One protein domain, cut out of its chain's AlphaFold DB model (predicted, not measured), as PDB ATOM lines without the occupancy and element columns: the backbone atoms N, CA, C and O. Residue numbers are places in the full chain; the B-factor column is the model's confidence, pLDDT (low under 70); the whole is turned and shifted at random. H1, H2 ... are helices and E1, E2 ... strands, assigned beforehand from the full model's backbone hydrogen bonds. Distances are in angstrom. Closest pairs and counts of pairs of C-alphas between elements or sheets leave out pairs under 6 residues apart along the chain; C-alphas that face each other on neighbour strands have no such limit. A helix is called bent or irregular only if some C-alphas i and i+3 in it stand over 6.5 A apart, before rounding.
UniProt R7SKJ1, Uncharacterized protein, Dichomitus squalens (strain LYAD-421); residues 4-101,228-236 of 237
ATOM      1  N   VAL A   4      19.113   1.355  13.964       80.12
ATOM      2  CA  VAL A   4      20.457   1.211  13.387       80.12
ATOM      3  C   VAL A   4      20.325   0.644  11.981       80.12
ATOM      4  O   VAL A   4      19.883  -0.489  11.809       80.12
ATOM      5  N   GLY A   5      20.718   1.422  10.974       80.56
ATOM      6  CA  GLY A   5      20.822   0.962   9.591       80.56
ATOM      7  C   GLY A   5      22.226   0.435   9.312       80.56
ATOM      8  O   GLY A   5      23.204   1.103   9.631       80.56
ATOM      9  N   ARG A   6      22.354  -0.743   8.702       84.31
ATOM     10  CA  ARG A   6      23.652  -1.298   8.288       84.31
ATOM     11  C   ARG A   6      23.686  -1.397   6.774       84.31
ATOM     12  O   ARG A   6      22.774  -1.962   6.181       84.31
ATOM     13  N   HIS A   7      24.730  -0.852   6.167       84.75
ATOM     14  CA  HIS A   7      24.915  -0.871   4.722       84.75
ATOM     15  C   HIS A   7      26.329  -1.342   4.387       84.75
ATOM     16  O   HIS A   7      27.271  -1.149   5.158       84.75
ATOM     17  N   LEU A   8      26.467  -1.966   3.222       84.62
ATOM     18  CA  LEU A   8      27.769  -2.250   2.632       84.62
ATOM     19  C   LEU A   8      28.258  -0.999   1.908       84.62
ATOM     20  O   LEU A   8      27.491  -0.367   1.180       84.62
ATOM     21  N   VAL A   9      29.529  -0.654   2.116       83.62
ATOM     22  CA  VAL A   9      30.144   0.539   1.518       83.62
ATOM     23  C   VAL A   9      30.153   0.438  -0.006       83.62
ATOM     24  O   VAL A   9      29.782   1.400  -0.670       83.62
ATOM     25  N   ASP A  10      30.469  -0.735  -0.557       82.62
ATOM     26  CA  ASP A  10      30.539  -0.940  -2.010       82.62
ATOM     27  C   ASP A  10      29.193  -0.683  -2.690       82.62
ATOM     28  O   ASP A  10      29.113   0.076  -3.648       82.62
ATOM     29  N   ARG A  11      28.092  -1.181  -2.111       83.94
ATOM     30  CA  ARG A  11      26.743  -0.927  -2.645       83.94
ATOM     31  C   ARG A  11      26.350   0.547  -2.603       83.94
ATOM     32  O   ARG A  11      25.532   0.978  -3.411       83.94
ATOM     33  N   PHE A  12      26.899   1.298  -1.653       83.44
ATOM     34  CA  PHE A  12      26.660   2.730  -1.546       83.44
ATOM     35  C   PHE A  12      27.438   3.506  -2.609       83.44
ATOM     36  O   PHE A  12      26.904   4.437  -3.203       83.44
ATOM     37  N   LEU A  13      28.673   3.077  -2.884       82.62
ATOM     38  CA  LEU A  13      29.503   3.611  -3.962       82.62
ATOM     39  C   LEU A  13      28.920   3.294  -5.344       82.62
ATOM     40  O   LEU A  13      28.929   4.155  -6.218       82.62
ATOM     41  N   ASP A  14      28.351   2.103  -5.518       82.75
ATOM     42  CA  ASP A  14      27.702   1.682  -6.764       82.75
ATOM     43  C   ASP A  14      26.303   2.309  -6.953       82.75
ATOM     44  O   ASP A  14      25.624   2.040  -7.946       82.75
ATOM     45  N   GLY A  15      25.824   3.116  -5.995       78.88
ATOM     46  CA  GLY A  15      24.502   3.753  -6.038       78.88
ATOM     47  C   GLY A  15      23.321   2.791  -5.849       78.88
ATOM     48  O   GLY A  15      22.166   3.188  -6.002       78.88
ATOM     49  N   ALA A  16      23.580   1.531  -5.493       78.81
ATOM     50  CA  ALA A  16      22.556   0.513  -5.265       78.81
ATOM     51  C   ALA A  16      21.793   0.717  -3.944       78.81
ATOM     52  O   ALA A  16      20.726   0.132  -3.752       78.81
ATOM     53  N   THR A  17      22.336   1.515  -3.023       79.94
ATOM     54  CA  THR A  17      21.688   1.897  -1.766       79.94
ATOM     55  C   THR A  17      21.618   3.417  -1.653       79.94
ATOM     56  O   THR A  17      22.616   4.118  -1.782       79.94
ATOM     57  N   THR A  18      20.424   3.948  -1.394       81.44
ATOM     58  CA  THR A  18      20.209   5.381  -1.153       81.44
ATOM     59  C   THR A  18      19.746   5.588   0.282       81.44
ATOM     60  O   THR A  18      18.978   4.791   0.822       81.44
ATOM     61  N   LEU A  19      20.252   6.638   0.932       82.19
ATOM     62  CA  LEU A  19      19.847   6.962   2.296       82.19
ATOM     63  C   LEU A  19      18.667   7.933   2.292       82.19
ATOM     64  O   LEU A  19      18.695   8.916   1.547       82.19
ATOM     65  N   PRO A  20      17.661   7.711   3.157       82.69
ATOM     66  CA  PRO A  20      16.609   8.691   3.388       82.69
ATOM     67  C   PRO A  20      17.203   9.988   3.944       82.69
ATOM     68  O   PRO A  20      18.097   9.957   4.794       82.69
ATOM     69  N   LEU A  21      16.702  11.129   3.462       85.56
ATOM     70  CA  LEU A  21      17.253  12.434   3.814       85.56
ATOM     71  C   LEU A  21      17.121  12.717   5.313       85.56
ATOM     72  O   LEU A  21      16.055  12.528   5.893       85.56
ATOM     73  N   SER A  22      18.194  13.217   5.929       82.69
ATOM     74  CA  SER A  22      18.226  13.658   7.335       82.69
ATOM     75  C   SER A  22      17.685  12.640   8.354       82.69
ATOM     76  O   SER A  22      17.162  13.022   9.403       82.69
ATOM     77  N   LYS A  23      17.805  11.337   8.077       84.94
ATOM     78  CA  LYS A  23      17.340  10.292   8.999       84.94
ATOM     79  C   LYS A  23      18.350  10.018  10.114       84.94
ATOM     80  O   LYS A  23      17.960   9.768  11.252       84.94
ATOM     81  N   PHE A  24      19.645  10.073   9.814       84.88
ATOM     82  CA  PHE A  24      20.691   9.591  10.718       84.88
ATOM     83  C   PHE A  24      21.371  10.736  11.467       84.88
ATOM     84  O   PHE A  24      21.684  11.771  10.886       84.88
ATOM     85  N   ALA A  25      21.614  10.548  12.763       85.56
ATOM     86  CA  ALA A  25      22.321  11.527  13.592       85.56
ATOM     87  C   ALA A  25      23.828  11.242  13.645       85.56
ATOM     88  O   ALA A  25      24.622  12.168  13.777       85.56
ATOM     89  N   SER A  26      24.220   9.969  13.529       86.12
ATOM     90  CA  SER A  26      25.622   9.553  13.512       86.12
ATOM     91  C   SER A  26      25.868   8.488  12.444       86.12
ATOM     92  O   SER A  26      25.047   7.592  12.241       86.12
ATOM     93  N   VAL A  27      27.014   8.563  11.777       87.94
ATOM     94  CA  VAL A  27      27.514   7.557  10.835       87.94
ATOM     95  C   VAL A  27      28.827   7.005  11.365       87.94
ATOM     96  O   VAL A  27      29.728   7.768  11.694       87.94
ATOM     97  N   HIS A  28      28.965   5.685  11.390       85.75
ATOM     98  CA  HIS A  28      30.195   4.984  11.730       85.75
ATOM     99  C   HIS A  28      30.664   4.160  10.530       85.75
ATOM    100  O   HIS A  28      29.988   3.225  10.101       85.75
ATOM    101  N   VAL A  29      31.834   4.500   9.998       85.50
ATOM    102  CA  VAL A  29      32.515   3.743   8.944       85.50
ATOM    103  C   VAL A  29      33.613   2.919   9.605       85.50
ATOM    104  O   VAL A  29      34.527   3.491  10.201       85.50
ATOM    105  N   SER A  30      33.536   1.592   9.518       83.56
ATOM    106  CA  SER A  30      34.593   0.695   9.998       83.56
ATOM    107  C   SER A  30      35.126  -0.141   8.844       83.56
ATOM    108  O   SER A  30      34.386  -0.943   8.268       83.56
ATOM    109  N   LEU A  31      36.405   0.054   8.532       80.25
ATOM    110  CA  LEU A  31      37.123  -0.642   7.468       80.25
ATOM    111  C   LEU A  31      38.386  -1.299   8.043       80.25
ATOM    112  O   LEU A  31      39.064  -0.692   8.882       80.25
ATOM    113  N   PRO A  32      38.749  -2.512   7.611       79.12
ATOM    114  CA  PRO A  32      40.018  -3.127   7.933       79.12
ATOM    115  C   PRO A  32      41.145  -2.401   7.190       79.12
ATOM    116  O   PRO A  32      40.980  -1.838   6.107       79.12
ATOM    117  N   THR A  33      42.334  -2.433   7.783       75.81
ATOM    118  CA  THR A  33      43.511  -1.675   7.339       75.81
ATOM    119  C   THR A  33      43.873  -1.818   5.843       75.81
ATOM    120  O   THR A  33      44.224  -0.798   5.245       75.81
ATOM    121  N   PRO A  34      43.795  -3.000   5.187       73.69
ATOM    122  CA  PRO A  34      44.161  -3.121   3.770       73.69
ATOM    123  C   PRO A  34      43.174  -2.445   2.803       73.69
ATOM    124  O   PRO A  34      43.581  -2.009   1.727       73.69
ATOM    125  N   GLU A  35      41.901  -2.313   3.175       75.38
ATOM    126  CA  GLU A  35      40.841  -1.830   2.275       75.38
ATOM    127  C   GLU A  35      40.853  -0.304   2.112       75.38
ATOM    128  O   GLU A  35      40.329   0.234   1.134       75.38
ATOM    129  N   TYR A  36      41.555   0.403   3.000       76.62
ATOM    130  CA  TYR A  36      41.707   1.852   2.927       76.62
ATOM    131  C   TYR A  36      42.329   2.346   1.623       76.62
ATOM    132  O   TYR A  36      41.947   3.407   1.136       76.62
ATOM    133  N   LYS A  37      43.247   1.577   1.025       76.94
ATOM    134  CA  LYS A  37      43.877   1.952  -0.251       76.94
ATOM    135  C   LYS A  37      42.852   2.095  -1.379       76.94
ATOM    136  O   LYS A  37      42.987   2.989  -2.207       76.94
ATOM    137  N   ASN A  38      41.817   1.256  -1.371       79.81
ATOM    138  CA  ASN A  38      40.737   1.291  -2.357       79.81
ATOM    139  C   ASN A  38      39.661   2.322  -1.992       79.81
ATOM    140  O   ASN A  38      39.016   2.891  -2.871       79.81
ATOM    141  N   PHE A  39      39.482   2.588  -0.697       79.62
ATOM    142  CA  PHE A  39      38.468   3.511  -0.195       79.62
ATOM    143  C   PHE A  39      38.841   4.990  -0.368       79.62
ATOM    144  O   PHE A  39      37.988   5.801  -0.721       79.62
ATOM    145  N   VAL A  40      40.106   5.363  -0.149       79.38
ATOM    146  CA  VAL A  40      40.582   6.758  -0.254       79.38
ATOM    147  C   VAL A  40      40.204   7.434  -1.580       79.38
ATOM    148  O   VAL A  40      39.618   8.515  -1.517       79.38
ATOM    149  N   PRO A  41      40.458   6.841  -2.764       82.25
ATOM    150  CA  PRO A  41      40.094   7.485  -4.028       82.25
ATOM    151  C   PRO A  41      38.579   7.612  -4.235       82.25
ATOM    152  O   PRO A  41      38.149   8.514  -4.940       82.25
ATOM    153  N   ARG A  42      37.770   6.751  -3.603       81.62
ATOM    154  CA  ARG A  42      36.297   6.735  -3.720       81.62
ATOM    155  C   ARG A  42      35.575   7.473  -2.591       81.62
ATOM    156  O   ARG A  42      34.356   7.617  -2.594       81.62
ATOM    157  N   THR A  43      36.324   7.960  -1.607       81.06
ATOM    158  CA  THR A  43      35.819   8.784  -0.506       81.06
ATOM    159  C   THR A  43      35.038  10.015  -0.999       81.06
ATOM    160  O   THR A  43      33.928  10.218  -0.500       81.06
ATOM    161  N   PRO A  44      35.523  10.825  -1.967       80.50
ATOM    162  CA  PRO A  44      34.781  12.004  -2.424       80.50
ATOM    163  C   PRO A  44      33.407  11.674  -3.022       80.50
ATOM    164  O   PRO A  44      32.497  12.484  -2.872       80.50
ATOM    165  N   ASP A  45      33.214  10.490  -3.609       84.00
ATOM    166  CA  ASP A  45      31.917  10.065  -4.159       84.00
ATOM    167  C   ASP A  45      30.934   9.644  -3.055       84.00
ATOM    168  O   ASP A  45      29.722   9.855  -3.146       84.00
ATOM    169  N   LEU A  46      31.454   9.088  -1.960       84.81
ATOM    170  CA  LEU A  46      30.673   8.610  -0.818       84.81
ATOM    171  C   LEU A  46      30.138   9.755   0.059       84.81
ATOM    172  O   LEU A  46      29.006   9.710   0.549       84.81
ATOM    173  N   LEU A  47      30.958  10.782   0.287       84.00
ATOM    174  CA  LEU A  47      30.667  11.877   1.220       84.00
ATOM    175  C   LEU A  47      29.363  12.639   0.908       84.00
ATOM    176  O   LEU A  47      28.569  12.823   1.835       84.00
ATOM    177  N   PRO A  48      29.069  13.032  -0.346       84.44
ATOM    178  CA  PRO A  48      27.811  13.682  -0.709       84.44
ATOM    179  C   PRO A  48      26.585  12.831  -0.375       84.44
ATOM    180  O   PRO A  48      25.558  13.346   0.072       84.44
ATOM    181  N   HIS A  49      26.686  11.515  -0.557       85.38
ATOM    182  CA  HIS A  49      25.600  10.596  -0.252       85.38
ATOM    183  C   HIS A  49      25.388  10.464   1.266       85.38
ATOM    184  O   HIS A  49      24.243  10.471   1.729       85.38
ATOM    185  N   LEU A  50      26.467  10.440   2.060       85.88
ATOM    186  CA  LEU A  50      26.374  10.482   3.526       85.88
ATOM    187  C   LEU A  50      25.778  11.803   4.028       85.88
ATOM    188  O   LEU A  50      24.956  11.803   4.946       85.88
ATOM    189  N   LEU A  51      26.138  12.926   3.404       84.19
ATOM    190  CA  LEU A  51      25.602  14.243   3.753       84.19
ATOM    191  C   LEU A  51      24.095  14.334   3.541       84.19
ATOM    192  O   LEU A  51      23.419  14.953   4.363       84.19
ATOM    193  N   LYS A  52      23.547  13.708   2.494       86.19
ATOM    194  CA  LYS A  52      22.090  13.645   2.277       86.19
ATOM    195  C   LYS A  52      21.391  12.917   3.428       86.19
ATOM    196  O   LYS A  52      20.368  13.393   3.914       86.19
ATOM    197  N   GLY A  53      21.968  11.808   3.898       85.12
ATOM    198  CA  GLY A  53      21.393  10.977   4.961       85.12
ATOM    199  C   GLY A  53      21.531  11.535   6.384       85.12
ATOM    200  O   GLY A  53      20.755  11.158   7.265       85.12
ATOM    201  N   LEU A  54      22.497  12.424   6.622       86.06
ATOM    202  CA  LEU A  54      22.778  12.992   7.942       86.06
ATOM    203  C   LEU A  54      21.868  14.178   8.295       86.06
ATOM    204  O   LEU A  54      21.674  15.090   7.488       86.06
ATOM    205  N   LYS A  55      21.379  14.215   9.540       87.12
ATOM    206  CA  LYS A  55      20.765  15.400  10.159       87.12
ATOM    207  C   LYS A  55      21.779  16.565  10.206       87.12
ATOM    208  O   LYS A  55      22.988  16.313  10.247       87.12
ATOM    209  N   PRO A  56      21.331  17.834  10.193       81.94
ATOM    210  CA  PRO A  56      22.214  18.961  10.503       81.94
ATOM    211  C   PRO A  56      22.869  18.732  11.876       81.94
ATOM    212  O   PRO A  56      22.210  18.220  12.778       81.94
ATOM    213  N   LEU A  57      24.159  19.058  12.020       80.19
ATOM    214  CA  LEU A  57      24.987  18.723  13.197       80.19
ATOM    215  C   LEU A  57      25.248  17.222  13.417       80.19
ATOM    216  O   LEU A  57      25.748  16.830  14.470       80.19
ATOM    217  N   GLY A  58      24.942  16.373  12.435       84.44
ATOM    218  CA  GLY A  58      25.243  14.948  12.515       84.44
ATOM    219  C   GLY A  58      26.746  14.664  12.510       84.44
ATOM    220  O   GLY A  58      27.521  15.373  11.862       84.44
ATOM    221  N   THR A  59      27.163  13.611  13.213       86.62
ATOM    222  CA  THR A  59      28.574  13.226  13.332       86.62
ATOM    223  C   THR A  59      28.926  12.066  12.408       86.62
ATOM    224  O   THR A  59      28.186  11.102  12.247       86.62
ATOM    225  N   LEU A  60      30.098  12.145  11.795       86.31
ATOM    226  CA  LEU A  60      30.712  11.094  11.007       86.31
ATOM    227  C   LEU A  60      31.952  10.606  11.752       86.31
ATOM    228  O   LEU A  60      32.905  11.354  11.949       86.31
ATOM    229  N   HIS A  61      31.936   9.343  12.146       84.19
ATOM    230  CA  HIS A  61      33.037   8.642  12.780       84.19
ATOM    231  C   HIS A  61      33.645   7.671  11.777       84.19
ATOM    232  O   HIS A  61      32.971   6.757  11.304       84.19
ATOM    233  N   LEU A  62      34.929   7.823  11.486       81.69
ATOM    234  CA  LEU A  62      35.680   6.831  10.736       81.69
ATOM    235  C   LEU A  62      36.651   6.116  11.676       81.69
ATOM    236  O   LEU A  62      37.445   6.755  12.368       81.69
ATOM    237  N   LEU A  63      36.549   4.792  11.733       80.19
ATOM    238  CA  LEU A  63      37.231   3.926  12.694       80.19
ATOM    239  C   LEU A  63      38.305   3.093  12.005       80.19
ATOM    240  O   LEU A  63      38.065   2.582  10.918       80.19
ATOM    241  N   ASN A  64      39.424   2.855  12.693       76.06
ATOM    242  CA  ASN A  64      40.586   2.103  12.199       76.06
ATOM    243  C   ASN A  64      41.400   2.844  11.116       76.06
ATOM    244  O   ASN A  64      42.028   2.233  10.256       76.06
ATOM    245  N   PHE A  65      41.426   4.176  11.177       70.19
ATOM    246  CA  PHE A  65      42.345   4.993  10.391       70.19
ATOM    247  C   PHE A  65      43.777   4.776  10.888       70.19
ATOM    248  O   PHE A  65      44.164   5.263  11.951       70.19
ATOM    249  N   GLY A  66      44.576   4.023  10.133       61.47
ATOM    250  CA  GLY A  66      46.012   3.926  10.384       61.47
ATOM    251  C   GLY A  66      46.689   5.298  10.275       61.47
ATOM    252  O   GLY A  66      46.170   6.215   9.641       61.47
ATOM    253  N   ALA A  67      47.888   5.439  10.844       58.16
ATOM    254  CA  ALA A  67      48.702   6.660  10.748       58.16
ATOM    255  C   ALA A  67      49.149   7.019   9.306       58.16
ATOM    256  O   ALA A  67      49.904   7.963   9.107       58.16
ATOM    257  N   SER A  68      48.707   6.259   8.301       51.28
ATOM    258  CA  SER A  68      49.210   6.254   6.930       51.28
ATOM    259  C   SER A  68      48.445   7.141   5.941       51.28
ATOM    260  O   SER A  68      48.847   7.206   4.783       51.28
ATOM    261  N   LEU A  69      47.357   7.817   6.337       57.38
ATOM    262  CA  LEU A  69      46.503   8.562   5.395       57.38
ATOM    263  C   LEU A  69      46.159   9.988   5.871       57.38
ATOM    264  O   LEU A  69      45.019  10.264   6.247       57.38
ATOM    265  N   PRO A  70      47.124  10.925   5.819       59.41
ATOM    266  CA  PRO A  70      46.913  12.335   6.158       59.41
ATOM    267  C   PRO A  70      46.087  13.114   5.116       59.41
ATOM    268  O   PRO A  70      45.735  14.262   5.361       59.41
ATOM    269  N   THR A  71      45.770  12.524   3.958       62.34
ATOM    270  CA  THR A  71      45.109  13.200   2.822       62.34
ATOM    271  C   THR A  71      43.581  13.188   2.878       62.34
ATOM    272  O   THR A  71      42.931  13.942   2.159       62.34
ATOM    273  N   LEU A  72      42.979  12.361   3.735       66.19
ATOM    274  CA  LEU A  72      41.527  12.314   3.910       66.19
ATOM    275  C   LEU A  72      40.893  13.649   4.369       66.19
ATOM    276  O   LEU A  72      39.871  14.023   3.791       66.19
ATOM    277  N   PRO A  73      41.449  14.403   5.346       64.25
ATOM    278  CA  PRO A  73      40.891  15.703   5.732       64.25
ATOM    279  C   PRO A  73      40.792  16.687   4.559       64.25
ATOM    280  O   PRO A  73      39.821  17.437   4.489       64.25
ATOM    281  N   SER A  74      41.712  16.622   3.591       67.25
ATOM    282  CA  SER A  74      41.671  17.460   2.386       67.25
ATOM    283  C   SER A  74      40.448  17.194   1.497       67.25
ATOM    284  O   SER A  74      40.044  18.086   0.763       67.25
ATOM    285  N   ASN A  75      39.825  16.012   1.585       69.88
ATOM    286  CA  ASN A  75      38.600  15.666   0.846       69.88
ATOM    287  C   ASN A  75      37.307  15.983   1.626       69.88
ATOM    288  O   ASN A  75      36.231  16.104   1.039       69.88
ATOM    289  N   LEU A  76      37.398  16.125   2.952       72.69
ATOM    290  CA  LEU A  76      36.256  16.373   3.842       72.69
ATOM    291  C   LEU A  76      35.876  17.855   3.934       72.69
ATOM    292  O   LEU A  76      34.697  18.195   4.005       72.69
ATOM    293  N   ILE A  77      36.870  18.741   3.906       71.88
ATOM    294  CA  ILE A  77      36.657  20.193   3.912       71.88
ATOM    295  C   ILE A  77      35.864  20.668   2.675       71.88
ATOM    296  O   ILE A  77      34.866  21.362   2.866       71.88
ATOM    297  N   PRO A  78      36.206  20.287   1.423       72.38
ATOM    298  CA  PRO A  78      35.470  20.753   0.241       72.38
ATOM    299  C   PRO A  78      34.049  20.188   0.143       72.38
ATOM    300  O   PRO A  78      33.185  20.794  -0.479       72.38
ATOM    301  N   THR A  79      33.778  19.050   0.779       66.94
ATOM    302  CA  THR A  79      32.431  18.468   0.866       66.94
ATOM    303  C   THR A  79      31.595  19.097   1.984       66.94
ATOM    304  O   THR A  79      30.413  18.789   2.113       66.94
ATOM    305  N   GLY A  80      32.172  20.018   2.762       71.75
ATOM    306  CA  GLY A  80      31.471  20.798   3.775       71.75
ATOM    307  C   GLY A  80      31.485  20.175   5.166       71.75
ATOM    308  O   GLY A  80      30.775  20.665   6.031       71.75
ATOM    309  N   PHE A  81      32.268  19.128   5.431       77.88
ATOM    310  CA  PHE A  81      32.400  18.597   6.787       77.88
ATOM    311  C   PHE A  81      33.347  19.452   7.638       77.88
ATOM    312  O   PHE A  81      34.461  19.778   7.232       77.88
ATOM    313  N   THR A  82      32.938  19.751   8.872       78.62
ATOM    314  CA  THR A  82      33.812  20.358   9.885       78.62
ATOM    315  C   THR A  82      34.587  19.259  10.603       78.62
ATOM    316  O   THR A  82      33.997  18.400  11.263       78.62
ATOM    317  N   VAL A  83      35.912  19.254  10.473       78.62
ATOM    318  CA  VAL A  83      36.781  18.267  11.131       78.62
ATOM    319  C   VAL A  83      36.937  18.637  12.605       78.62
ATOM    320  O   VAL A  83      37.466  19.699  12.916       78.62
ATOM    321  N   LEU A  84      36.476  17.772  13.515       68.50
ATOM    322  CA  LEU A  84      36.477  18.067  14.954       68.50
ATOM    323  C   LEU A  84      37.730  17.554  15.666       68.50
ATOM    324  O   LEU A  84      38.249  18.238  16.541       68.50
ATOM    325  N   SER A  85      38.224  16.355  15.338       64.19
ATOM    326  CA  SER A  85      39.462  15.835  15.936       64.19
ATOM    327  C   SER A  85      39.924  14.537  15.275       64.19
ATOM    328  O   SER A  85      39.134  13.621  15.038       64.19
ATOM    329  N   THR A  86      41.243  14.392  15.132       63.84
ATOM    330  CA  THR A  86      41.933  13.102  14.999       63.84
ATOM    331  C   THR A  86      42.215  12.570  16.406       63.84
ATOM    332  O   THR A  86      43.220  12.938  17.021       63.84
ATOM    333  N   LYS A  87      41.318  11.775  17.002       58.41
ATOM    334  CA  LYS A  87      41.618  11.202  18.326       58.41
ATOM    335  C   LYS A  87      42.758  10.190  18.158       58.41
ATOM    336  O   LYS A  87      42.657   9.268  17.347       58.41
ATOM    337  N   LYS A  88      43.849  10.372  18.919       53.59
ATOM    338  CA  LYS A  88      44.949   9.397  19.060       53.59
ATOM    339  C   LYS A  88      44.316   8.009  19.247       53.59
ATOM    340  O   LYS A  88      43.468   7.890  20.128       53.59
ATOM    341  N   LYS A  89      44.706   7.011  18.432       57.78
ATOM    342  CA  LYS A  89      44.079   5.668  18.263       57.78
ATOM    343  C   LYS A  89      43.119   5.535  17.061       57.78
ATOM    344  O   LYS A  89      42.060   4.922  17.161       57.78
ATOM    345  N   GLY A  90      43.496   6.107  15.916       64.31
ATOM    346  CA  GLY A  90      42.931   5.756  14.606       64.31
ATOM    347  C   GLY A  90      41.425   5.955  14.446       64.31
ATOM    348  O   GLY A  90      40.772   5.199  13.732       64.31
ATOM    349  N   THR A  91      40.859   6.946  15.135       70.94
ATOM    350  CA  THR A  91      39.455   7.336  14.983       70.94
ATOM    351  C   THR A  91      39.382   8.797  14.564       70.94
ATOM    352  O   THR A  91      39.885   9.682  15.263       70.94
ATOM    353  N   PHE A  92      38.754   9.044  13.422       75.69
ATOM    354  CA  PHE A  92      38.551  10.366  12.851       75.69
ATOM    355  C   PHE A  92      37.091  10.788  13.024       75.69
ATOM    356  O   PHE A  92      36.194   9.982  12.783       75.69
ATOM    357  N   ILE A  93      36.846  12.031  13.450       78.62
ATOM    358  CA  ILE A  93      35.488  12.544  13.668       78.62
ATOM    359  C   ILE A  93      35.287  13.851  12.897       78.62
ATOM    360  O   ILE A  93      36.028  14.819  13.084       78.62
ATOM    361  N   ALA A  94      34.252  13.870  12.060       80.94
ATOM    362  CA  ALA A  94      33.775  15.023  11.308       80.94
ATOM    363  C   ALA A  94      32.308  15.318  11.643       80.94
ATOM    364  O   ALA A  94      31.575  14.434  12.078       80.94
ATOM    365  N   LEU A  95      31.872  16.553  11.431       83.38
ATOM    366  CA  LEU A  95      30.502  16.990  11.679       83.38
ATOM    367  C   LEU A  95      29.919  17.659  10.437       83.38
ATOM    368  O   LEU A  95      30.593  18.438   9.760       83.38
ATOM    369  N   LYS A  96      28.657  17.350  10.140       78.50
ATOM    370  CA  LYS A  96      27.880  18.055   9.123       78.50
ATOM    371  C   LYS A  96      27.472  19.430   9.676       78.50
ATOM    372  O   LYS A  96      26.833  19.473  10.730       78.50
ATOM    373  N   PRO A  97      27.780  20.547   8.999       69.75
ATOM    374  CA  PRO A  97      27.412  21.878   9.462       69.75
ATOM    375  C   PRO A  97      25.886  22.007   9.553       69.75
ATOM    376  O   PRO A  97      25.145  21.408   8.770       69.75
ATOM    377  N   ALA A  98      25.419  22.768  10.546       55.22
ATOM    378  CA  ALA A  98      24.000  22.923  10.887       55.22
ATOM    379  C   ALA A  98      23.134  23.492   9.749       55.22
ATOM    380  O   ALA A  98      21.913  23.400   9.800       55.22
ATOM    381  N   HIS A  99      23.755  24.101   8.747       50.66
ATOM    382  CA  HIS A  99      23.104  24.773   7.638       50.66
ATOM    383  C   HIS A  99      24.109  24.858   6.490       50.66
ATOM    384  O   HIS A  99      25.312  25.020   6.722       50.66
ATOM    385  N   THR A 100      23.623  24.738   5.254       46.66
ATOM    386  CA  THR A 100      24.316  25.230   4.062       46.66
ATOM    387  C   THR A 100      24.588  26.710   4.278       46.66
ATOM    388  O   THR A 100      23.752  27.561   3.998       46.66
ATOM    389  N   THR A 101      25.746  27.005   4.855       42.66
ATOM    390  CA  THR A 101      26.340  28.327   4.767       42.66
ATOM    391  C   THR A 101      26.799  28.425   3.326       42.66
ATOM    392  O   THR A 101      27.860  27.915   2.964       42.66
ATOM    393  N   LYS A 228      34.095  -7.514   6.701       53.06
ATOM    394  CA  LYS A 228      35.037  -6.917   5.748       53.06
ATOM    395  C   LYS A 228      34.785  -5.430   5.560       53.06
ATOM    396  O   LYS A 228      35.697  -4.665   5.779       53.06
ATOM    397  N   THR A 229      33.564  -4.956   5.335       56.91
ATOM    398  CA  THR A 229      33.403  -3.529   4.989       56.91
ATOM    399  C   THR A 229      32.023  -3.035   5.421       56.91
ATOM    400  O   THR A 229      31.049  -3.149   4.678       56.91
ATOM    401  N   SER A 230      31.889  -2.537   6.658       63.25
ATOM    402  CA  SER A 230      30.575  -2.194   7.228       63.25
ATOM    403  C   SER A 230      30.416  -0.698   7.491       63.25
ATOM    404  O   SER A 230      31.211  -0.082   8.207       63.25
ATOM    405  N   LEU A 231      29.339  -0.131   6.941       72.00
ATOM    406  CA  LEU A 231      28.814   1.184   7.281       72.00
ATOM    407  C   LEU A 231      27.652   1.005   8.262       72.00
ATOM    408  O   LEU A 231      26.603   0.462   7.909       72.00
ATOM    409  N   SER A 232      27.826   1.473   9.492       73.06
ATOM    410  CA  SER A 232      26.767   1.491  10.501       73.06
ATOM    411  C   SER A 232      26.235   2.910  10.661       73.06
ATOM    412  O   SER A 232      26.961   3.823  11.038       73.06
ATOM    413  N   LEU A 233      24.955   3.104  10.379       72.69
ATOM    414  CA  LEU A 233      24.251   4.372  10.500       72.69
ATOM    415  C   LEU A 233      23.352   4.321  11.729       72.69
ATOM    416  O   LEU A 233      22.496   3.445  11.845       72.69
ATOM    417  N   LEU A 234      23.540   5.261  12.644       69.12
ATOM    418  CA  LEU A 234      22.787   5.344  13.883       69.12
ATOM    419  C   LEU A 234      21.781   6.497  13.810       69.12
ATOM    420  O   LEU A 234      22.134   7.667  13.619       69.12
ATOM    421  N   VAL A 235      20.509   6.162  14.010       57.06
ATOM    422  CA  VAL A 235      19.451   7.138  14.261       57.06
ATOM    423  C   VAL A 235      19.405   7.377  15.770       57.06
ATOM    424  O   VAL A 235      19.001   6.497  16.529       57.06
ATOM    425  N   ASN A 236      19.814   8.565  16.217       48.88
ATOM    426  CA  ASN A 236      19.302   9.095  17.480       48.88
ATOM    427  C   ASN A 236      18.051   9.907  17.131       48.88
ATOM    428  O   ASN A 236      18.116  10.842  16.317       48.88
TER     429      ASN A 236
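Overview. This is residues 4 to 101 and 228 to 236 of the 237 residues of an uncharacterized protein of Dichomitus squalens (strain LYAD-421) (UniProt R7SKJ1). One twisted sheet of six strands makes a wall, with its helices on one face and the other face bare. Arm H2b of the bent helix H2 covers E2 and E3 at the inner part of the sheet, H1 and H3 only graze the sheet to either side of that arm, and arm H2a turns off about perpendicular and is not on the sheet. The printed part has 107 residues with three named helices and six named strands, in the order E1 H1 E2 H2 E3 H3 E4 E5 E6. The mixed sheet runs E1 E6 E2 E3 E5 E4 and the class is mixed, helices and strands. The whole is compact, with a radius of gyration of the C-alphas of 12.8 A, and rounded, with spans of 32 by 29 by 23 A.

Arrangement. Start at the inner strands E2, residues 24 to 30, and E3, residues 54 to 63, which are parallel at 15 degrees; look for N 61 and O 27, 2.7 A apart. E3 bends by 113 degrees at residue 57. Beside E2 you find E6, residues 230 to 235, antiparallel at 161 degrees, with N 28 and O 232 at 2.8 A. E1, residues 4 to 8, is an edge strand antiparallel to E6 at 155 degrees, with N 5 and O 233 at 2.8 A. Beside E3 look for E5, residues 91 to 95, antiparallel at 168 degrees, with N 60 and O 94 at 2.7 A. The other edge strand is E4, residues 82 to 87, which forms a hairpin with E5 at 162 degrees, with N 82 and O 95 at 2.8 A. Now look at H2, residues 33 to 53, assigned as one helix by its hydrogen bonds but bent: C-alphas 41 and 44 are 7.2 A apart, and its arms H2a, residues 33 to 41, and H2b, residues 44 to 53, stand at 89 degrees. H2b is on the sheet at a height over the sheet of 10.6 A, over E2 and only just over E3, on which 3 of its C-alphas fall; on the local plane it stands at 24 degrees to E2, along the strands. H1, residues 9 to 13, only just touches H2b, with 3 pairs of C-alphas within 8 A; the closest are those of Leu 13 and Leu 46, 6.0 A apart. H3, residues 72 to 76, also only just touches H2b with 3 such pairs, the closest C-alphas being those of Pro 44 and Asn 75, 6.2 A. H2a and H3 are close but not clearly touching, with the closest C-alphas, Val 40 and Leu 72, 7.0 A apart. E2, H2 and E3 form a strand-helix-strand unit, two parallel neighbour strands with a helix between them in the chain; E1, H1, E2 and E3, H3, E4 are split units, with E6 and E5 between their strands in the sheet. The three crossovers are right-handed. Every O i to N i+4 pair is within hydrogen-bond range in H1 and H3; in H2b 4 of 6 are, and in H2a 2 of 5, beside 2 of 6 O i to N i+3 pairs.

Along the chain. Find C-alpha 54 at (22.778, 12.992, 7.942); from there E3 runs 17.7 A to C-alpha 63. E2 is 16.5 A long, E6 16.1 A, E4 14.7 A, E5 13.6 A and E1 13.5 A. E1 begins at C-alpha 4, (20.457, 1.211, 13.387), and E6 ends at C-alpha 235, (19.451, 7.138, 14.261). H2a measures 15.0 A and H2b 15.3 A, while H1 and H3 have five residues each.

Size, cuts and confidence. Residues 102 to 227 are not printed, and across this cut C-alphas 101 and 228, the two farthest apart in the domain, are 36.3 A apart. Of the links that are printed whole, those from H1 to E2 and from E3 to H3 are short, the others are tight, and none is long. The mean pLDDT of the printed part is 75.1; look for values under 70 at residues 66 to 75, residue 79, residues 84 to 90, 97 to 101, 228 to 230 and 234 to 236.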